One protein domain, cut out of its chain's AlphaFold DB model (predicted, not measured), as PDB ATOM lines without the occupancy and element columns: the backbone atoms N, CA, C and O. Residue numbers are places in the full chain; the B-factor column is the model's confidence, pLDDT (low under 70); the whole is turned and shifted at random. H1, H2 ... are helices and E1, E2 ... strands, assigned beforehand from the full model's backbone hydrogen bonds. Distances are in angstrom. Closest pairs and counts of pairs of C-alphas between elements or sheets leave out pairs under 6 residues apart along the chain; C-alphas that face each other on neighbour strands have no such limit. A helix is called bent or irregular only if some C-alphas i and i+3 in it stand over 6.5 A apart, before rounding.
ATOM      1  N   ALA A 601       3.069 -28.247  56.660       45.03
ATOM      2  CA  ALA A 601       4.138 -27.624  55.865       45.03
ATOM      3  C   ALA A 601       5.520 -27.971  56.447       45.03
ATOM      4  O   ALA A 601       5.833 -27.561  57.568       45.03
ATOM      5  N   HIS A 602       6.338 -28.731  55.708       57.16
ATOM      6  CA  HIS A 602       7.676 -29.135  56.155       57.16
ATOM      7  C   HIS A 602       8.766 -28.109  55.809       57.16
ATOM      8  O   HIS A 602       9.760 -28.024  56.535       57.16
ATOM      9  N   ASP A 603       8.553 -27.279  54.785       70.69
ATOM     10  CA  ASP A 603       9.367 -26.101  54.491       70.69
ATOM     11  C   ASP A 603       8.549 -24.944  53.872       70.69
ATOM     12  O   ASP A 603       7.320 -24.984  53.753       70.69
ATOM     13  N   GLU A 604       9.235 -23.837  53.576       73.19
ATOM     14  CA  GLU A 604       8.617 -22.628  53.032       73.19
ATOM     15  C   GLU A 604       8.062 -22.832  51.613       73.19
ATOM     16  O   GLU A 604       7.066 -22.191  51.264       73.19
ATOM     17  N   ASP A 605       8.646 -23.741  50.830       66.81
ATOM     18  CA  ASP A 605       8.235 -24.016  49.454       66.81
ATOM     19  C   ASP A 605       6.959 -24.867  49.426       66.81
ATOM     20  O   ASP A 605       6.030 -24.538  48.684       66.81
ATOM     21  N   ASP A 606       6.832 -25.855  50.317       64.31
ATOM     22  CA  ASP A 606       5.589 -26.610  50.527       64.31
ATOM     23  C   ASP A 606       4.436 -25.685  50.925       64.31
ATOM     24  O   ASP A 606       3.318 -25.782  50.411       64.31
ATOM     25  N   ARG A 607       4.712 -24.728  51.820       73.50
ATOM     26  CA  ARG A 607       3.720 -23.727  52.221       73.50
ATOM     27  C   ARG A 607       3.323 -22.831  51.049       73.50
ATOM     28  O   ARG A 607       2.142 -22.520  50.895       73.50
ATOM     29  N   LYS A 608       4.279 -22.406  50.216       75.75
ATOM     30  CA  LYS A 608       4.002 -21.612  49.007       75.75
ATOM     31  C   LYS A 608       3.166 -22.409  48.002       75.75
ATOM     32  O   LYS A 608       2.184 -21.871  47.492       75.75
ATOM     33  N   ALA A 609       3.484 -23.681  47.775       69.31
ATOM     34  CA  ALA A 609       2.738 -24.565  46.882       69.31
ATOM     35  C   ALA A 609       1.310 -24.839  47.386       69.31
ATOM     36  O   ALA A 609       0.353 -24.752  46.614       69.31
ATOM     37  N   ALA A 610       1.139 -25.091  48.686       71.75
ATOM     38  CA  ALA A 610      -0.174 -25.277  49.299       71.75
ATOM     39  C   ALA A 610      -1.028 -24.001  49.216       71.75
ATOM     40  O   ALA A 610      -2.189 -24.056  48.805       71.75
ATOM     41  N   ASN A 611      -0.444 -22.838  49.521       81.19
ATOM     42  CA  ASN A 611      -1.120 -21.544  49.392       81.19
ATOM     43  C   ASN A 611      -1.507 -21.239  47.938       81.19
ATOM     44  O   ASN A 611      -2.590 -20.706  47.687       81.19
ATOM     45  N   TYR A 612      -0.652 -21.608  46.981       86.94
ATOM     46  CA  TYR A 612      -0.941 -21.499  45.557       86.94
ATOM     47  C   TYR A 612      -2.147 -22.365  45.167       86.94
ATOM     48  O   TYR A 612      -3.115 -21.852  44.607       86.94
ATOM     49  N   ALA A 613      -2.141 -23.653  45.523       77.50
ATOM     50  CA  ALA A 613      -3.226 -24.584  45.210       77.50
ATOM     51  C   ALA A 613      -4.554 -24.187  45.878       77.50
ATOM     52  O   ALA A 613      -5.618 -24.237  45.250       77.50
ATOM     53  N   GLN A 614      -4.500 -23.728  47.132       84.50
ATOM     54  CA  GLN A 614      -5.667 -23.210  47.841       84.50
ATOM     55  C   GLN A 614      -6.205 -21.942  47.169       84.50
ATOM     56  O   GLN A 614      -7.412 -21.797  47.006       84.50
ATOM     57  N   CYS A 615      -5.333 -21.031  46.738       92.56
ATOM     58  CA  CYS A 615      -5.756 -19.842  46.009       92.56
ATOM     59  C   CYS A 615      -6.426 -20.199  44.669       92.56
ATOM     60  O   CYS A 615      -7.511 -19.690  44.389       92.56
ATOM     61  N   MET A 616      -5.846 -21.110  43.879       89.12
ATOM     62  CA  MET A 616      -6.411 -21.528  42.589       89.12
ATOM     63  C   MET A 616      -7.808 -22.145  42.756       89.12
ATOM     64  O   MET A 616      -8.764 -21.712  42.110       89.12
ATOM     65  N   SER A 617      -7.953 -23.084  43.691       85.75
ATOM     66  CA  SER A 617      -9.212 -23.807  43.918       85.75
ATOM     67  C   SER A 617     -10.275 -22.978  44.647       85.75
ATOM     68  O   SER A 617     -11.443 -23.014  44.277       85.75
ATOM     69  N   VAL A 618      -9.909 -22.199  45.668       87.38
ATOM     70  CA  VAL A 618     -10.892 -21.473  46.492       87.38
ATOM     71  C   VAL A 618     -11.243 -20.113  45.896       87.38
ATOM     72  O   VAL A 618     -12.420 -19.755  45.857       87.38
ATOM     73  N   LYS A 619     -10.246 -19.339  45.441       91.50
ATOM     74  CA  LYS A 619     -10.480 -17.982  44.917       91.50
ATOM     75  C   LYS A 619     -10.941 -18.019  43.464       91.50
ATOM     76  O   LYS A 619     -11.907 -17.342  43.132       91.50
ATOM     77  N   PHE A 620     -10.277 -18.809  42.620       90.75
ATOM     78  CA  PHE A 620     -10.576 -18.861  41.185       90.75
ATOM     79  C   PHE A 620     -11.458 -20.039  40.774       90.75
ATOM     80  O   PHE A 620     -11.897 -20.076  39.626       90.75
ATOM     81  N   ARG A 621     -11.754 -20.975  41.688       89.94
ATOM     82  CA  ARG A 621     -12.496 -22.212  41.381       89.94
ATOM     83  C   ARG A 621     -11.873 -23.009  40.232       89.94
ATOM     84  O   ARG A 621     -12.590 -23.646  39.475       89.94
ATOM     85  N   LEU A 622     -10.544 -22.952  40.116       85.62
ATOM     86  CA  LEU A 622      -9.771 -23.693  39.128       85.62
ATOM     87  C   LEU A 622      -9.045 -24.848  39.804       85.62
ATOM     88  O   LEU A 622      -8.139 -24.644  40.618       85.62
ATOM     89  N   PHE A 623      -9.422 -26.062  39.431       86.50
ATOM     90  CA  PHE A 623      -8.715 -27.280  39.782       86.50
ATOM     91  C   PHE A 623      -7.740 -27.663  38.660       86.50
ATOM     92  O   PHE A 623      -7.938 -27.289  37.500       86.50
ATOM     93  N   PRO A 624      -6.683 -28.439  38.964       78.38
ATOM     94  CA  PRO A 624      -5.758 -28.924  37.941       78.38
ATOM     95  C   PRO A 624      -6.462 -29.640  36.779       78.38
ATOM     96  O   PRO A 624      -6.047 -29.485  35.633       78.38
ATOM     97  N   GLN A 625      -7.549 -30.365  37.066       74.44
ATOM     98  CA  GLN A 625      -8.336 -31.067  36.053       74.44
ATOM     99  C   GLN A 625      -9.027 -30.106  35.078       74.44
ATOM    100  O   GLN A 625      -8.973 -30.339  33.876       74.44
ATOM    101  N   ASP A 626      -9.582 -28.987  35.557       80.75
ATOM    102  CA  ASP A 626     -10.259 -28.003  34.697       80.75
ATOM    103  C   ASP A 626      -9.273 -27.389  33.684       80.75
ATOM    104  O   ASP A 626      -9.585 -27.208  32.508       80.75
ATOM    105  N   ILE A 627      -8.036 -27.126  34.126       73.69
ATOM    106  CA  ILE A 627      -6.959 -26.610  33.268       73.69
ATOM    107  C   ILE A 627      -6.554 -27.657  32.222       73.69
ATOM    108  O   ILE A 627      -6.348 -27.316  31.056       73.69
ATOM    109  N   MET A 628      -6.437 -28.926  32.621       69.69
ATOM    110  CA  MET A 628      -6.103 -30.021  31.707       69.69
ATOM    111  C   MET A 628      -7.204 -30.257  30.670       69.69
ATOM    112  O   MET A 628      -6.882 -30.418  29.495       69.69
ATOM    113  N   ASN A 629      -8.474 -30.210  31.079       75.12
ATOM    114  CA  ASN A 629      -9.623 -30.362  30.187       75.12
ATOM    115  C   ASN A 629      -9.661 -29.238  29.139       75.12
ATOM    116  O   ASN A 629      -9.808 -29.511  27.949       75.12
ATOM    117  N   TYR A 630      -9.403 -27.991  29.551       78.69
ATOM    118  CA  TYR A 630      -9.297 -26.852  28.634       78.69
ATOM    119  C   TYR A 630      -8.180 -27.017  27.595       78.69
ATOM    120  O   TYR A 630      -8.394 -26.782  26.409       78.69
ATOM    121  N   TYR A 631      -6.986 -27.467  28.002       72.19
ATOM    122  CA  TYR A 631      -5.889 -27.704  27.053       72.19
ATOM    123  C   TYR A 631      -6.102 -28.925  26.157       72.19
ATOM    124  O   TYR A 631      -5.544 -28.976  25.062       72.19
ATOM    125  N   ALA A 632      -6.892 -29.897  26.609       71.38
ATOM    126  CA  ALA A 632      -7.326 -31.019  25.787       71.38
ATOM    127  C   ALA A 632      -8.398 -30.614  24.758       71.38
ATOM    128  O   ALA A 632      -8.713 -31.412  23.881       71.38
ATOM    129  N   GLY A 633      -8.924 -29.385  24.837       78.19
ATOM    130  CA  GLY A 633      -9.979 -28.896  23.953       78.19
ATOM    131  C   GLY A 633     -11.347 -29.512  24.240       78.19
ATOM    132  O   GLY A 633     -12.203 -29.456  23.363       78.19
ATOM    133  N   LEU A 634     -11.548 -30.089  25.433       75.94
ATOM    134  CA  LEU A 634     -12.829 -30.670  25.831       75.94
ATOM    135  C   LEU A 634     -13.872 -29.563  25.996       75.94
ATOM    136  O   LEU A 634     -13.654 -28.595  26.731       75.94
ATOM    137  N   SER A 635     -15.009 -29.712  25.324       85.69
ATOM    138  CA  SER A 635     -16.167 -28.858  25.553       85.69
ATOM    139  C   SER A 635     -16.738 -29.145  26.947       85.69
ATOM    140  O   SER A 635     -16.734 -30.297  27.379       85.69
ATOM    141  N   PRO A 636     -17.305 -28.153  27.661       84.06
ATOM    142  CA  PRO A 636     -18.092 -28.419  28.866       84.06
ATOM    143  C   PRO A 636     -19.230 -29.428  28.647       84.06
ATOM    144  O   PRO A 636     -19.670 -30.058  29.600       84.06
ATOM    145  N   ASP A 637     -19.715 -29.577  27.411       88.38
ATOM    146  CA  ASP A 637     -20.739 -30.568  27.057       88.38
ATOM    147  C   ASP A 637     -20.199 -32.004  26.941       88.38
ATOM    148  O   ASP A 637     -20.999 -32.934  26.964       88.38
ATOM    149  N   ASP A 638     -18.876 -32.187  26.881       85.12
ATOM    150  CA  ASP A 638     -18.214 -33.501  26.833       85.12
ATOM    151  C   ASP A 638     -17.946 -34.074  28.243       85.12
ATOM    152  O   ASP A 638     -17.301 -35.112  28.384       85.12
ATOM    153  N   LEU A 639     -18.384 -33.379  29.301       84.00
ATOM    154  CA  LEU A 639     -18.203 -33.785  30.695       84.00
ATOM    155  C   LEU A 639     -19.517 -34.303  31.286       84.00
ATOM    156  O   LEU A 639     -20.523 -33.594  31.294       84.00
ATOM    157  N   ASP A 640     -19.477 -35.512  31.844       82.81
ATOM    158  CA  ASP A 640     -20.641 -36.158  32.467       82.81
ATOM    159  C   ASP A 640     -21.007 -35.565  33.841       82.81
ATOM    160  O   ASP A 640     -22.140 -35.702  34.309       82.81
ATOM    161  N   ASP A 641     -20.052 -34.920  34.517       88.38
ATOM    162  CA  ASP A 641     -20.251 -34.315  35.833       88.38
ATOM    163  C   ASP A 641     -20.657 -32.837  35.691       88.38
ATOM    164  O   ASP A 641     -19.881 -31.993  35.243       88.38
ATOM    165  N   GLU A 642     -21.890 -32.505  36.091       83.75
ATOM    166  CA  GLU A 642     -22.440 -31.140  36.008       83.75
ATOM    167  C   GLU A 642     -21.626 -30.107  36.813       83.75
ATOM    168  O   GLU A 642     -21.623 -28.917  36.491       83.75
ATOM    169  N   GLU A 643     -20.909 -30.533  37.857       78.38
ATOM    170  CA  GLU A 643     -20.041 -29.649  38.631       78.38
ATOM    171  C   GLU A 643     -18.729 -29.378  37.880       78.38
ATOM    172  O   GLU A 643     -18.288 -28.232  37.813       78.38
ATOM    173  N   GLU A 644     -18.121 -30.397  37.264       81.19
ATOM    174  CA  GLU A 644     -16.994 -30.232  36.332       81.19
ATOM    175  C   GLU A 644     -17.376 -29.355  35.143       81.19
ATOM    176  O   GLU A 644     -16.617 -28.457  34.769       81.19
ATOM    177  N   LYS A 645     -18.581 -29.549  34.606       84.62
ATOM    178  CA  LYS A 645     -19.149 -28.725  33.546       84.62
ATOM    179  C   LYS A 645     -19.256 -27.264  33.969       84.62
ATOM    180  O   LYS A 645     -18.740 -26.405  33.256       84.62
ATOM    181  N   ASP A 646     -19.851 -26.956  35.126       81.44
ATOM    182  CA  ASP A 646     -19.960 -25.574  35.629       81.44
ATOM    183  C   ASP A 646     -18.581 -24.942  35.896       81.44
ATOM    184  O   ASP A 646     -18.337 -23.773  35.574       81.44
ATOM    185  N   ARG A 647     -17.623 -25.713  36.425       81.81
ATOM    186  CA  ARG A 647     -16.243 -25.243  36.629       81.81
ATOM    187  C   ARG A 647     -15.533 -24.949  35.311       81.81
ATOM    188  O   ARG A 647     -14.938 -23.879  35.171       81.81
ATOM    189  N   LEU A 648     -15.657 -25.829  34.321       81.50
ATOM    190  CA  LEU A 648     -15.076 -25.619  33.000       81.50
ATOM    191  C   LEU A 648     -15.777 -24.463  32.259       81.50
ATOM    192  O   LEU A 648     -15.112 -23.644  31.625       81.50
ATOM    193  N   LEU A 649     -17.093 -24.298  32.428       82.12
ATOM    194  CA  LEU A 649     -17.866 -23.143  31.951       82.12
ATOM    195  C   LEU A 649     -17.341 -21.819  32.516       82.12
ATOM    196  O   LEU A 649     -17.315 -20.829  31.785       82.12
ATOM    197  N   ASN A 650     -16.896 -21.775  33.776       78.56
ATOM    198  CA  ASN A 650     -16.281 -20.570  34.348       78.56
ATOM    199  C   ASN A 650     -14.952 -20.212  33.664       78.56
ATOM    200  O   ASN A 650     -14.631 -19.029  33.548       78.56
ATOM    201  N   LEU A 651     -14.205 -21.208  33.176       82.25
ATOM    202  CA  LEU A 651     -12.970 -20.993  32.425       82.25
ATOM    203  C   LEU A 651     -13.248 -20.584  30.967       82.25
ATOM    204  O   LEU A 651     -12.628 -19.638  30.499       82.25
ATOM    205  N   TYR A 652     -14.194 -21.226  30.267       80.56
ATOM    206  CA  TYR A 652     -14.563 -20.891  28.875       80.56
ATOM    207  C   TYR A 652     -15.370 -19.591  28.746       80.56
ATOM    208  O   TYR A 652     -15.257 -18.875  27.751       80.56
ATOM    209  N   TYR A 653     -16.178 -19.266  29.754       81.88
ATOM    210  CA  TYR A 653     -17.031 -18.081  29.782       81.88
ATOM    211  C   TYR A 653     -16.786 -17.269  31.056       81.88
ATOM    212  O   TYR A 653     -17.719 -17.023  31.832       81.88
ATOM    213  N   PRO A 654     -15.557 -16.753  31.252       66.56
ATOM    214  CA  PRO A 654     -15.223 -15.968  32.440       66.56
ATOM    215  C   PRO A 654     -16.021 -14.660  32.499       66.56
ATOM    216  O   PRO A 654     -16.097 -13.983  33.524       66.56
ATOM    217  N   THR A 655     -16.711 -14.317  31.408       59.62
ATOM    218  CA  THR A 655     -17.616 -13.180  31.329       59.62
ATOM    219  C   THR A 655     -18.873 -13.315  32.202       59.62
ATOM    220  O   THR A 655     -19.573 -12.312  32.390       59.62
ATOM    221  N   LYS A 656     -19.174 -14.494  32.760       70.00
ATOM    222  CA  LYS A 656     -20.346 -14.703  33.628       70.00
ATOM    223  C   LYS A 656     -20.085 -14.403  35.111       70.00
ATOM    224  O   LYS A 656     -21.028 -14.034  35.812       70.00
ATOM    225  N   SER A 657     -18.833 -14.455  35.570       74.50
ATOM    226  CA  SER A 657     -18.504 -14.507  37.003       74.50
ATOM    227  C   SER A 657     -17.418 -13.488  37.364       74.50
ATOM    228  O   SER A 657     -16.321 -13.525  36.819       74.50
ATOM    229  N   PHE A 658     -17.700 -12.569  38.293       87.06
ATOM    230  CA  PHE A 658     -16.654 -11.727  38.886       87.06
ATOM    231  C   PHE A 658     -15.956 -12.484  40.021       87.06
ATOM    232  O   PHE A 658     -16.624 -12.999  40.918       87.06
ATOM    233  N   VAL A 659     -14.625 -12.484  40.027       91.88
ATOM    234  CA  VAL A 659     -13.804 -13.008  41.125       91.88
ATOM    235  C   VAL A 659     -13.470 -11.877  42.086       91.88
ATOM    236  O   VAL A 659     -12.955 -10.835  41.686       91.88
ATOM    237  N   GLU A 660     -13.751 -12.074  43.372       94.38
ATOM    238  CA  GLU A 660     -13.348 -11.127  44.409       94.38
ATOM    239  C   GLU A 660     -11.838 -11.242  44.664       94.38
ATOM    240  O   GLU A 660     -11.325 -12.292  45.056       94.38
ATOM    241  N   ILE A 661     -11.122 -10.145  44.439       95.44
ATOM    242  CA  ILE A 661      -9.683 -10.022  44.659       95.44
ATOM    243  C   ILE A 661      -9.400  -8.926  45.692       95.44
ATOM    244  O   ILE A 661     -10.203  -8.025  45.931       95.44
ATOM    245  N   THR A 662      -8.238  -8.995  46.329       94.81
ATOM    246  CA  THR A 662      -7.773  -7.978  47.277       94.81
ATOM    247  C   THR A 662      -6.972  -6.886  46.567       94.81
ATOM    248  O   THR A 662      -6.520  -7.049  45.433       94.81
ATOM    249  N   THR A 663      -6.702  -5.773  47.253       93.25
ATOM    250  CA  THR A 663      -5.806  -4.722  46.733       93.25
ATOM    251  C   THR A 663      -4.391  -5.251  46.472       93.25
ATOM    252  O   THR A 663      -3.736  -4.815  45.526       93.25
ATOM    253  N   LYS A 664      -3.925  -6.218  47.278       94.88
ATOM    254  CA  LYS A 664      -2.629  -6.883  47.086       94.88
ATOM    255  C   LYS A 664      -2.627  -7.720  45.808       94.88
ATOM    256  O   LYS A 664      -1.680  -7.636  45.036       94.88
ATOM    257  N   ASP A 665      -3.696  -8.470  45.565       95.38
ATOM    258  CA  ASP A 665      -3.850  -9.269  44.344       95.38
ATOM    259  C   ASP A 665      -3.879  -8.373  43.103       95.38
ATOM    260  O   ASP A 665      -3.182  -8.638  42.127       95.38
ATOM    261  N   LEU A 666      -4.621  -7.261  43.171       94.06
ATOM    262  CA  LEU A 666      -4.662  -6.271  42.099       94.06
ATOM    263  C   LEU A 666      -3.274  -5.685  41.817       94.06
ATOM    264  O   LEU A 666      -2.917  -5.486  40.659       94.06
ATOM    265  N   TYR A 667      -2.484  -5.420  42.858       93.19
ATOM    266  CA  TYR A 667      -1.112  -4.946  42.700       93.19
ATOM    267  C   TYR A 667      -0.211  -5.990  42.026       93.19
ATOM    268  O   TYR A 667       0.540  -5.640  41.115       93.19
ATOM    269  N   VAL A 668      -0.299  -7.262  42.428       93.19
ATOM    270  CA  VAL A 668       0.462  -8.359  41.803       93.19
ATOM    271  C   VAL A 668       0.077  -8.509  40.331       93.19
ATOM    272  O   VAL A 668       0.957  -8.571  39.475       93.19
ATOM    273  N   LEU A 669      -1.223  -8.478  40.026       92.75
ATOM    274  CA  LEU A 669      -1.731  -8.578  38.660       92.75
ATOM    275  C   LEU A 669      -1.265  -7.406  37.786       92.75
ATOM    276  O   LEU A 669      -0.731  -7.629  36.703       92.75
ATOM    277  N   LYS A 670      -1.379  -6.167  38.284       90.50
ATOM    278  CA  LYS A 670      -0.847  -4.972  37.608       90.50
ATOM    279  C   LYS A 670       0.644  -5.098  37.341       90.50
ATOM    280  O   LYS A 670       1.084  -4.914  36.216       90.50
ATOM    281  N   SER A 671       1.413  -5.487  38.353       88.44
ATOM    282  CA  SER A 671       2.862  -5.642  38.222       88.44
ATOM    283  C   SER A 671       3.234  -6.664  37.144       88.44
ATOM    284  O   SER A 671       4.241  -6.491  36.466       88.44
ATOM    285  N   ALA A 672       2.428  -7.708  36.949       86.00
ATOM    286  CA  ALA A 672       2.678  -8.688  35.904       86.00
ATOM    287  C   ALA A 672       2.435  -8.113  34.501       86.00
ATOM    288  O   ALA A 672       3.319  -8.216  33.648       86.00
ATOM    289  N   VAL A 673       1.279  -7.477  34.302       78.12
ATOM    290  CA  VAL A 673       0.770  -6.991  33.005       78.12
ATOM    291  C   VAL A 673       1.458  -5.692  32.553       78.12
ATOM    292  O   VAL A 673       1.482  -5.352  31.372       78.12
ATOM    293  N   GLU A 674       2.057  -4.944  33.478       77.75
ATOM    294  CA  GLU A 674       2.840  -3.756  33.154       77.75
ATOM    295  C   GLU A 674       4.142  -4.122  32.424       77.75
ATOM    296  O   GLU A 674       4.931  -4.937  32.895       77.75
ATOM    297  N   LYS A 675       4.420  -3.471  31.289       71.38
ATOM    298  CA  LYS A 675       5.735  -3.544  30.638       71.38
ATOM    299  C   LYS A 675       6.775  -2.838  31.509       71.38
ATOM    300  O   LYS A 675       6.508  -1.743  32.001       71.38
ATOM    301  N   ASP A 676       7.987  -3.387  31.602       63.88
ATOM    302  CA  ASP A 676       9.091  -2.778  32.375       63.88
ATOM    303  C   ASP A 676       9.419  -1.335  31.941       63.88
ATOM    304  O   ASP A 676       9.925  -0.548  32.736       63.88
ATOM    305  N   ASN A 677       9.054  -0.966  30.707       62.47
ATOM    306  CA  ASN A 677       9.263   0.361  30.121       62.47
ATOM    307  C   ASN A 677       7.954   1.149  29.897       62.47
ATOM    308  O   ASN A 677       7.944   2.096  29.110       62.47
ATOM    309  N   ALA A 678       6.829   0.739  30.499       64.88
ATOM    310  CA  ALA A 678       5.593   1.523  30.450       64.88
ATOM    311  C   ALA A 678       5.786   2.789  31.298       64.88
ATOM    312  O   ALA A 678       5.662   2.771  32.524       64.88
ATOM    313  N   ASN A 679       6.144   3.883  30.629       59.66
ATOM    314  CA  ASN A 679       6.571   5.118  31.280       59.66
ATOM    315  C   ASN A 679       5.388   5.935  31.807       59.66
ATOM    316  O   ASN A 679       5.582   6.834  32.626       59.66
ATOM    317  N   THR A 680       4.162   5.636  31.365       71.62
ATOM    318  CA  THR A 680       2.970   6.383  31.773       71.62
ATOM    319  C   THR A 680       1.947   5.498  32.481       71.62
ATOM    320  O   THR A 680       1.657   4.380  32.064       71.62
ATOM    321  N   LEU A 681       1.327   6.032  33.540       72.38
ATOM    322  CA  LEU A 681       0.203   5.388  34.235       72.38
ATOM    323  C   LEU A 681      -0.947   5.037  33.269       72.38
ATOM    324  O   LEU A 681      -1.609   4.021  33.439       72.38
ATOM    325  N   LYS A 682      -1.132   5.848  32.219       75.75
ATOM    326  CA  LYS A 682      -2.160   5.655  31.192       75.75
ATOM    327  C   LYS A 682      -1.911   4.413  30.334       75.75
ATOM    328  O   LYS A 682      -2.860   3.702  30.025       75.75
ATOM    329  N   GLU A 683      -0.660   4.133  29.968       74.69
ATOM    330  CA  GLU A 683      -0.310   2.888  29.273       74.69
ATOM    331  C   GLU A 683      -0.577   1.689  30.183       74.69
ATOM    332  O   GLU A 683      -1.243   0.750  29.766       74.69
ATOM    333  N   LYS A 684      -0.152   1.761  31.450       76.81
ATOM    334  CA  LYS A 684      -0.365   0.701  32.450       76.81
ATOM    335  C   LYS A 684      -1.850   0.369  32.650       76.81
ATOM    336  O   LYS A 684      -2.232  -0.797  32.681       76.81
ATOM    337  N   GLU A 685      -2.702   1.391  32.731       79.94
ATOM    338  CA  GLU A 685      -4.157   1.222  32.810       79.94
ATOM    339  C   GLU A 685      -4.763   0.694  31.504       79.94
ATOM    340  O   GLU A 685      -5.671  -0.132  31.555       79.94
ATOM    341  N   ALA A 686      -4.255   1.116  30.342       78.69
ATOM    342  CA  ALA A 686      -4.709   0.609  29.049       78.69
ATOM    343  C   ALA A 686      -4.435  -0.895  28.892       78.69
ATOM    344  O   ALA A 686      -5.325  -1.615  28.450       78.69
ATOM    345  N   TYR A 687      -3.258  -1.377  29.314       79.81
ATOM    346  CA  TYR A 687      -2.949  -2.811  29.327       79.81
ATOM    347  C   TYR A 687      -3.895  -3.583  30.247       79.81
ATOM    348  O   TYR A 687      -4.502  -4.563  29.832       79.81
ATOM    349  N   MET A 688      -4.092  -3.112  31.479       87.19
ATOM    350  CA  MET A 688      -5.005  -3.776  32.413       87.19
ATOM    351  C   MET A 688      -6.441  -3.844  31.888       87.19
ATOM    352  O   MET A 688      -7.067  -4.895  31.979       87.19
ATOM    353  N   ASN A 689      -6.942  -2.751  31.311       87.12
ATOM    354  CA  ASN A 689      -8.305  -2.683  30.782       87.12
ATOM    355  C   ASN A 689      -8.489  -3.480  29.479       87.12
ATOM    356  O   ASN A 689      -9.626  -3.786  29.126       87.12
ATOM    357  N   ALA A 690      -7.403  -3.805  28.767       85.94
ATOM    358  CA  ALA A 690      -7.448  -4.639  27.567       85.94
ATOM    359  C   ALA A 690      -7.689  -6.124  27.881       85.94
ATOM    360  O   ALA A 690      -8.237  -6.821  27.039       85.94
ATOM    361  N   HIS A 691      -7.328  -6.585  29.083       87.19
ATOM    362  CA  HIS A 691      -7.454  -7.991  29.501       87.19
ATOM    363  C   HIS A 691      -8.506  -8.203  30.604       87.19
ATOM    364  O   HIS A 691      -9.101  -9.277  30.726       87.19
ATOM    365  N   TYR A 692      -8.756  -7.178  31.426       92.81
ATOM    366  CA  TYR A 692      -9.576  -7.293  32.628       92.81
ATOM    367  C   TYR A 692     -10.558  -6.133  32.787       92.81
ATOM    368  O   TYR A 692     -10.219  -4.961  32.641       92.81
ATOM    369  N   SER A 693     -11.778  -6.456  33.205       92.44
ATOM    370  CA  SER A 693     -12.738  -5.507  33.757       92.44
ATOM    371  C   SER A 693     -12.667  -5.552  35.281       92.44
ATOM    372  O   SER A 693     -12.878  -6.598  35.897       92.44
ATOM    373  N   ILE A 694     -12.354  -4.412  35.897       91.94
ATOM    374  CA  ILE A 694     -12.201  -4.290  37.348       91.94
ATOM    375  C   ILE A 694     -13.299  -3.373  37.868       91.94
ATOM    376  O   ILE A 694     -13.371  -2.203  37.497       91.94
ATOM    377  N   LYS A 695     -14.155  -3.900  38.742       93.19
ATOM    378  CA  LYS A 695     -15.224  -3.144  39.394       93.19
ATOM    379  C   LYS A 695     -14.941  -3.056  40.888       93.19
ATOM    380  O   LYS A 695     -14.649  -4.060  41.523       93.19
ATOM    381  N   VAL A 696     -15.055  -1.863  41.459       92.94
ATOM    382  CA  VAL A 696     -15.012  -1.677  42.914       92.94
ATOM    383  C   VAL A 696     -16.451  -1.611  43.417       92.94
ATOM    384  O   VAL A 696     -17.217  -0.759  42.969       92.94
ATOM    385  N   ASP A 697     -16.830  -2.533  44.301       91.75
ATOM    386  CA  ASP A 697     -18.162  -2.608  44.907       91.75
ATOM    387  C   ASP A 697     -18.033  -2.552  46.437       91.75
ATOM    388  O   ASP A 697     -17.726  -3.540  47.111       91.75
ATOM    389  N   GLY A 698     -18.156  -1.342  46.990       93.25
ATOM    390  CA  GLY A 698     -17.815  -1.064  48.384       93.25
ATOM    391  C   GLY A 698     -16.330  -1.324  48.663       93.25
ATOM    392  O   GLY A 698     -15.462  -0.734  48.025       93.25
ATOM    393  N   ASN A 699     -16.042  -2.222  49.608       89.19
ATOM    394  CA  ASN A 699     -14.672  -2.621  49.966       89.19
ATOM    395  C   ASN A 699     -14.151  -3.812  49.142       89.19
ATOM    396  O   ASN A 699     -13.069  -4.323  49.429       89.19
ATOM    397  N   LYS A 700     -14.923  -4.286  48.158       90.62
ATOM    398  CA  LYS A 700     -14.580  -5.445  47.333       90.62
ATOM    399  C   LYS A 700     -14.054  -4.997  45.979       90.62
ATOM    400  O   LYS A 700     -14.635  -4.112  45.350       90.62
ATOM    401  N   ILE A 701     -12.983  -5.633  45.513       93.88
ATOM    402  CA  ILE A 701     -12.497  -5.479  44.141       93.88
ATOM    403  C   ILE A 701     -12.925  -6.727  43.383       93.88
ATOM    404  O   ILE A 701     -12.574  -7.843  43.748       93.88
ATOM    405  N   LEU A 702     -13.716  -6.533  42.342       94.00
ATOM    406  CA  LEU A 702     -14.263  -7.580  41.501       94.00
ATOM    407  C   LEU A 702     -13.495  -7.585  40.180       94.00
ATOM    408  O   LEU A 702     -13.532  -6.606  39.434       94.00
ATOM    409  N   LEU A 703     -12.795  -8.680  39.904       93.94
ATOM    410  CA  LEU A 703     -12.048  -8.925  38.677       93.94
ATOM    411  C   LEU A 703     -12.878  -9.791  37.733       93.94
ATOM    412  O   LEU A 703     -13.408 -10.823  38.131       93.94
ATOM    413  N   LYS A 704     -12.947  -9.397  36.469       92.56
ATOM    414  CA  LYS A 704     -13.548 -10.179  35.394       92.56
ATOM    415  C   LYS A 704     -12.578 -10.203  34.225       92.56
ATOM    416  O   LYS A 704     -12.206  -9.134  33.746       92.56
ATOM    417  N   SER A 705     -12.143 -11.378  33.782       89.50
ATOM    418  CA  SER A 705     -11.306 -11.472  32.584       89.50
ATOM    419  C   SER A 705     -12.159 -11.388  31.320       89.50
ATOM    420  O   SER A 705     -13.358 -11.691  31.333       89.50
ATOM    421  N   LEU A 706     -11.546 -10.918  30.238       85.62
ATOM    422  CA  LEU A 706     -12.206 -10.797  28.942       85.62
ATOM    423  C   LEU A 706     -12.069 -12.084  28.114       85.62
ATOM    424  O   LEU A 706     -13.001 -12.416  27.385       85.62
ATOM    425  N   GLU A 707     -10.993 -12.852  28.319       86.88
ATOM    426  CA  GLU A 707     -10.769 -14.165  27.701       86.88
ATOM    427  C   GLU A 707     -10.531 -15.296  28.730       86.88
ATOM    428  O   GLU A 707     -10.117 -15.030  29.869       86.88
ATOM    429  N   PRO A 708     -10.749 -16.570  28.340       85.88
ATOM    430  CA  PRO A 708     -10.382 -17.755  29.129       85.88
ATOM    431  C   PRO A 708      -8.910 -17.794  29.544       85.88
ATOM    432  O   PRO A 708      -8.575 -18.059  30.700       85.88
ATOM    433  N   ASP A 709      -8.009 -17.477  28.612       86.81
ATOM    434  CA  ASP A 709      -6.578 -17.457  28.906       86.81
ATOM    435  C   ASP A 709      -6.220 -16.325  29.873       86.81
ATOM    436  O   ASP A 709      -5.413 -16.544  30.774       86.81
ATOM    437  N   ASP A 710      -6.866 -15.159  29.765       90.50
ATOM    438  CA  ASP A 710      -6.698 -14.062  30.725       90.50
ATOM    439  C   ASP A 710      -7.176 -14.473  32.128       90.50
ATOM    440  O   ASP A 710      -6.548 -14.113  33.123       90.50
ATOM    441  N   TYR A 711      -8.239 -15.282  32.232       91.62
ATOM    442  CA  TYR A 711      -8.706 -15.823  33.516       91.62
ATOM    443  C   TYR A 711      -7.629 -16.685  34.180       91.62
ATOM    444  O   TYR A 711      -7.279 -16.475  35.345       91.62
ATOM    445  N   ARG A 712      -7.053 -17.621  33.413       90.06
ATOM    446  CA  ARG A 712      -5.961 -18.483  33.883       90.06
ATOM    447  C   ARG A 712      -4.738 -17.658  34.261       90.06
ATOM    448  O   ARG A 712      -4.145 -17.897  35.308       90.06
ATOM    449  N   ILE A 713      -4.354 -16.692  33.431       90.75
ATOM    450  CA  ILE A 713      -3.180 -15.856  33.684       90.75
ATOM    451  C   ILE A 713      -3.376 -15.035  34.962       90.75
ATOM    452  O   ILE A 713      -2.460 -14.985  35.786       90.75
ATOM    453  N   ALA A 714      -4.558 -14.452  35.180       92.94
ATOM    454  CA  ALA A 714      -4.869 -13.768  36.428       92.94
ATOM    455  C   ALA A 714      -4.788 -14.703  37.636       92.94
ATOM    456  O   ALA A 714      -4.198 -14.318  38.647       92.94
ATOM    457  N   ALA A 715      -5.318 -15.922  37.520       93.88
ATOM    458  CA  ALA A 715      -5.262 -16.921  38.579       93.88
ATOM    459  C   ALA A 715      -3.816 -17.312  38.917       93.88
ATOM    460  O   ALA A 715      -3.395 -17.182  40.066       93.88
ATOM    461  N   GLU A 716      -3.014 -17.690  37.916       92.75
ATOM    462  CA  GLU A 716      -1.610 -18.070  38.112       92.75
ATOM    463  C   GLU A 716      -0.778 -16.915  38.687       92.75
ATOM    464  O   GLU A 716       0.044 -17.127  39.577       92.75
ATOM    465  N   THR A 717      -1.023 -15.689  38.218       93.56
ATOM    466  CA  THR A 717      -0.315 -14.482  38.661       93.56
ATOM    467  C   THR A 717      -0.656 -14.125  40.104       93.56
ATOM    468  O   THR A 717       0.232 -13.897  40.925       93.56
ATOM    469  N   ILE A 718      -1.947 -14.083  40.439       95.56
ATOM    470  CA  ILE A 718      -2.411 -13.700  41.776       95.56
ATOM    471  C   ILE A 718      -2.025 -14.768  42.800       95.56
ATOM    472  O   ILE A 718      -1.529 -14.428  43.874       95.56
ATOM    473  N   CYS A 719      -2.203 -16.046  42.465       94.81
ATOM    474  CA  CYS A 719      -1.892 -17.144  43.372       94.81
ATOM    475  C   CYS A 719      -0.389 -17.396  43.509       94.81
ATOM    476  O   CYS A 719       0.060 -17.792  44.582       94.81
ATOM    477  N   GLY A 720       0.399 -17.133  42.461       90.62
ATOM    478  CA  GLY A 720       1.862 -17.206  42.505       90.62
ATOM    479  C   GLY A 720       2.514 -16.017  43.213       90.62
ATOM    480  O   GLY A 720       3.629 -16.118  43.723       90.62
ATOM    481  N   GLY A 721       1.824 -14.877  43.284       93.62
ATOM    482  CA  GLY A 721       2.351 -13.681  43.923       93.62
ATOM    483  C   GLY A 721       3.461 -13.007  43.110       93.62
ATOM    484  O   GLY A 721       3.780 -13.389  41.983       93.62
ATOM    485  N   ILE A 722       4.079 -11.982  43.702       89.44
ATOM    486  CA  ILE A 722       5.045 -11.112  43.011       89.44
ATOM    487  C   ILE A 722       6.287 -11.868  42.506       89.44
ATOM    488  O   ILE A 722       6.862 -11.501  41.486       89.44
ATOM    489  N   GLU A 723       6.667 -12.950  43.192       86.69
ATOM    490  CA  GLU A 723       7.835 -13.775  42.863       86.69
ATOM    491  C   GLU A 723       7.678 -14.485  41.509       86.69
ATOM    492  O   GLU A 723       8.662 -14.720  40.808       86.69
ATOM    493  N   THR A 724       6.441 -14.766  41.090       84.25
ATOM    494  CA  THR A 724       6.162 -15.466  39.827       84.25
ATOM    495  C   THR A 724       6.094 -14.559  38.603       84.25
ATOM    496  O   THR A 724       6.071 -15.063  37.484       84.25
ATOM    497  N   ILE A 725       6.128 -13.231  38.757       85.94
ATOM    498  CA  ILE A 725       5.914 -12.287  37.644       85.94
ATOM    499  C   ILE A 725       6.903 -12.501  36.493       85.94
ATOM    500  O   ILE A 725       6.503 -12.546  35.328       85.94
ATOM    501  N   ALA A 726       8.190 -12.675  36.804       83.94
ATOM    502  CA  ALA A 726       9.212 -12.920  35.787       83.94
ATOM    503  C   ALA A 726       8.944 -14.224  35.015       83.94
ATOM    504  O   ALA A 726       9.148 -14.288  33.801       83.94
ATOM    505  N   PHE A 727       8.442 -15.248  35.708       84.25
ATOM    506  CA  PHE A 727       8.057 -16.516  35.102       84.25
ATOM    507  C   PHE A 727       6.802 -16.373  34.232       84.25
ATOM    508  O   PHE A 727       6.813 -16.836  33.095       84.25
ATOM    509  N   ILE A 728       5.763 -15.680  34.709       84.06
ATOM    510  CA  ILE A 728       4.521 -15.422  33.960       84.06
ATOM    511  C   ILE A 728       4.816 -14.663  32.663       84.06
ATOM    512  O   ILE A 728       4.403 -15.099  31.589       84.06
ATOM    513  N   ARG A 729       5.612 -13.588  32.722       83.69
ATOM    514  CA  ARG A 729       6.013 -12.828  31.525       83.69
ATOM    515  C   ARG A 729       6.794 -13.686  30.531       83.69
ATOM    516  O   ARG A 729       6.560 -13.601  29.329       83.69
ATOM    517  N   LYS A 730       7.690 -14.548  31.024       84.56
ATOM    518  CA  LYS A 730       8.440 -15.487  30.179       84.56
ATOM    519  C   LYS A 730       7.537 -16.561  29.558       84.56
ATOM    520  O   LYS A 730       7.753 -16.921  28.406       84.56
ATOM    521  N   LYS A 731       6.560 -17.077  30.310       82.88
ATOM    522  CA  LYS A 731       5.642 -18.147  29.887       82.88
ATOM    523  C   LYS A 731       4.647 -17.670  28.827       82.88
ATOM    524  O   LYS A 731       4.394 -18.411  27.885       82.88
ATOM    525  N   TYR A 732       4.106 -16.458  28.965       81.00
ATOM    526  CA  TYR A 732       3.023 -15.953  28.106       81.00
ATOM    527  C   TYR A 732       3.459 -14.936  27.035       81.00
ATOM    528  O   TYR A 732       2.680 -14.635  26.131       81.00
ATOM    529  N   GLY A 733       4.711 -14.463  27.075       77.00
ATOM    530  CA  GLY A 733       5.357 -13.739  25.975       77.00
ATOM    531  C   GLY A 733       4.630 -12.464  25.527       77.00
ATOM    532  O   GLY A 733       4.067 -11.731  26.340       77.00
ATOM    533  N   ASP A 734       4.644 -12.195  24.217       71.06
ATOM    534  CA  ASP A 734       4.103 -10.962  23.623       71.06
ATOM    535  C   ASP A 734       2.590 -10.801  23.816       71.06
ATOM    536  O   ASP A 734       2.115  -9.669  23.897       71.06
ATOM    537  N   ARG A 735       1.835 -11.901  23.967       66.88
ATOM    538  CA  ARG A 735       0.384 -11.862  24.245       66.88
ATOM    539  C   ARG A 735       0.075 -11.125  25.549       66.88
ATOM    540  O   ARG A 735      -0.966 -10.498  25.664       66.88
ATOM    541  N   PHE A 736       0.999 -11.177  26.503       68.50
ATOM    542  CA  PHE A 736       0.858 -10.546  27.810       68.50
ATOM    543  C   PHE A 736       1.320  -9.079  27.836       68.50
ATOM    544  O   PHE A 736       0.994  -8.343  28.763       68.50
ATOM    545  N   LEU A 737       2.095  -8.647  26.832       69.19
ATOM    546  CA  LEU A 737       2.743  -7.329  26.775       69.19
ATOM    547  C   LEU A 737       2.319  -6.490  25.561       69.19
ATOM    548  O   LEU A 737       2.887  -5.417  25.338       69.19
ATOM    549  N   ASN A 738       1.348  -6.959  24.773       73.19
ATOM    550  CA  ASN A 738       0.819  -6.267  23.603       73.19
ATOM    551  C   ASN A 738      -0.718  -6.199  23.678       73.19
ATOM    552  O   ASN A 738      -1.375  -7.225  23.501       73.19
ATOM    553  N   PRO A 739      -1.312  -5.007  23.872       65.00
ATOM    554  CA  PRO A 739      -2.751  -4.882  24.070       65.00
ATOM    555  C   PRO A 739      -3.534  -5.109  22.766       65.00
ATOM    556  O   PRO A 739      -4.742  -5.327  22.799       65.00
ATOM    557  N   ASP A 740      -2.870  -5.087  21.604       69.56
ATOM    558  CA  ASP A 740      -3.503  -5.395  20.321       69.56
ATOM    559  C   ASP A 740      -3.748  -6.895  20.123       69.56
ATOM    560  O   ASP A 740      -4.602  -7.261  19.316       69.56
ATOM    561  N   LEU A 741      -3.051  -7.754  20.877       64.56
ATOM    562  CA  LEU A 741      -3.277  -9.202  20.881       64.56
ATOM    563  C   LEU A 741      -4.446  -9.620  21.793       64.56
ATOM    564  O   LEU A 741      -4.759 -10.803  21.846       64.56
ATOM    565  N   ALA A 742      -5.095  -8.663  22.467       54.59
ATOM    566  CA  ALA A 742      -6.231  -8.867  23.372       54.59
ATOM    567  C   ALA A 742      -7.611  -8.577  22.728       54.59
ATOM    568  O   ALA A 742      -8.620  -8.459  23.423       54.59
ATOM    569  N   LYS A 743      -7.688  -8.357  21.404       43.03
ATOM    570  CA  LYS A 743      -8.936  -7.928  20.738       43.03
ATOM    571  C   LYS A 743      -9.860  -9.100  20.374       43.03
ATOM    572  O   LYS A 743      -9.498  -9.966  19.587       43.03
ATOM    573  N   PHE A 744     -11.105  -9.008  20.853       43.72
ATOM    574  CA  PHE A 744     -12.267  -9.839  20.500       43.72
ATOM    575  C   PHE A 744     -12.571  -9.897  18.982       43.72
ATOM    576  O   PHE A 744     -12.409  -8.886  18.288       43.72
ATOM    577  N   PRO A 745     -13.173 -10.996  18.471       35.34
ATOM    578  CA  PRO A 745     -13.999 -10.937  17.268       35.34
ATOM    579  C   PRO A 745     -15.243 -10.070  17.540       35.34
ATOM    580  O   PRO A 745     -15.806 -10.086  18.634       35.34
TER     581      PRO A 745
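What this domain is: This is residues 601 to 745 of the 983 residues of an uncharacterized protein of Helicobacter sp. 13S00482-2 (UniProt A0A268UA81). A small sheet of three strands, chiefly the hairpin E2 and E3, lies at one side of a helical body whose middle is H6, with H1, H3, H4 and H7 packed on it, mostly crossed. H2 and H3 make one end, H5 the opposite one, and residues 602 to 607, of which 604 to 607 belong to H1, stick out. The printed part has 145 residues, with nine named helices and three named strands in the order H1 H2 H3 E1 H4 H5 E2 E3 H6 H7 H8 H9; the class is mostly helix, and the sheet, E1 E3 E2, is antiparallel. The whole is compact, with a radius of gyration of the C-alphas of 15.5 A and spans of 49 by 47 by 35 A.

How they stand to each other: The inner strand E3, residues 700 to 705, is antiparallel to both edge strands, E1, residues 659 to 661, and E2, residues 692 to 697. Within hydrogen-bond range are N 659 and O 703 of E1 and E3, at 2.8 A, and N 695 and O 702 of the hairpin E2 and E3, at 2.9 A. E1 and E2, with E3 between them in the sheet, are joined through H4, residues 663 to 673, and H5, residues 681 to 691: a split strand-helix-strand unit, two strands that are not neighbours with helices between them along the chain, with a right-handed crossover. H4 is on the sheet, as is H6, residues 708 to 720; H5 only grazes it with residues 686 to 691. H6 is the hub. H1, residues 604 to 619, touches it with residues 611 to 616 alone, opposite ways at 38 degrees, only just a steep tilt; the closest C-alphas, of Tyr 612 and Cys 719, are 5.0 A apart. H3, residues 642 to 652, touches residues 708 to 712 of H6, about perpendicular at 85 degrees, closest at the C-alphas of Tyr 652 and Pro 708, 5.2 A. H4 touches residues 714 to 718 of H6 at a steep tilt of 62 degrees, closest at the C-alphas of Asp 665 and Ile 718, 5.3 A. H7, residues 722 to 732, forms a helical hairpin with H6 at a shallow tilt of 30 degrees, closest at the C-alphas of Thr 717 and Thr 724, 6.7 A. H2, residues 624 to 631, touches H3, closest at the C-alphas of Asp 626 and Leu 648, 5.6 A. H9, residues 739 to 742, touches H5, closest at the C-alphas of Tyr 687 and Pro 739, 5.7 A; H8, residues 734 to 737, touches no helix. Every O i to N i+4 pair is within hydrogen-bond range in H1, H2, H3, H4 and H6, but 6 of 7 in H5 and 5 of 7 in H7; H8 and H9 are too short for such a pair.

Where its parts are: H1 is 21.3 A long from C-alpha 604 at (8.617, -22.628, 53.032), H6 18.1 A from C-alpha 708 at (-10.382, -17.755, 29.129), E3 16.3 A and E2 15.7 A. H7 is irregular, with C-alphas 723 and 726 7.3 A apart. H9 ends with C-alpha 742 at (-6.231, -8.867, 23.372).

The domain as a whole: The two C-alphas farthest apart, of Asp 640 and Asn 679, are 49.5 A apart. The printed part has no cut and no long link. The mean pLDDT of the printed part is 81.2; 22 residues are under 70, among them 676 to 679 and 739 to 745.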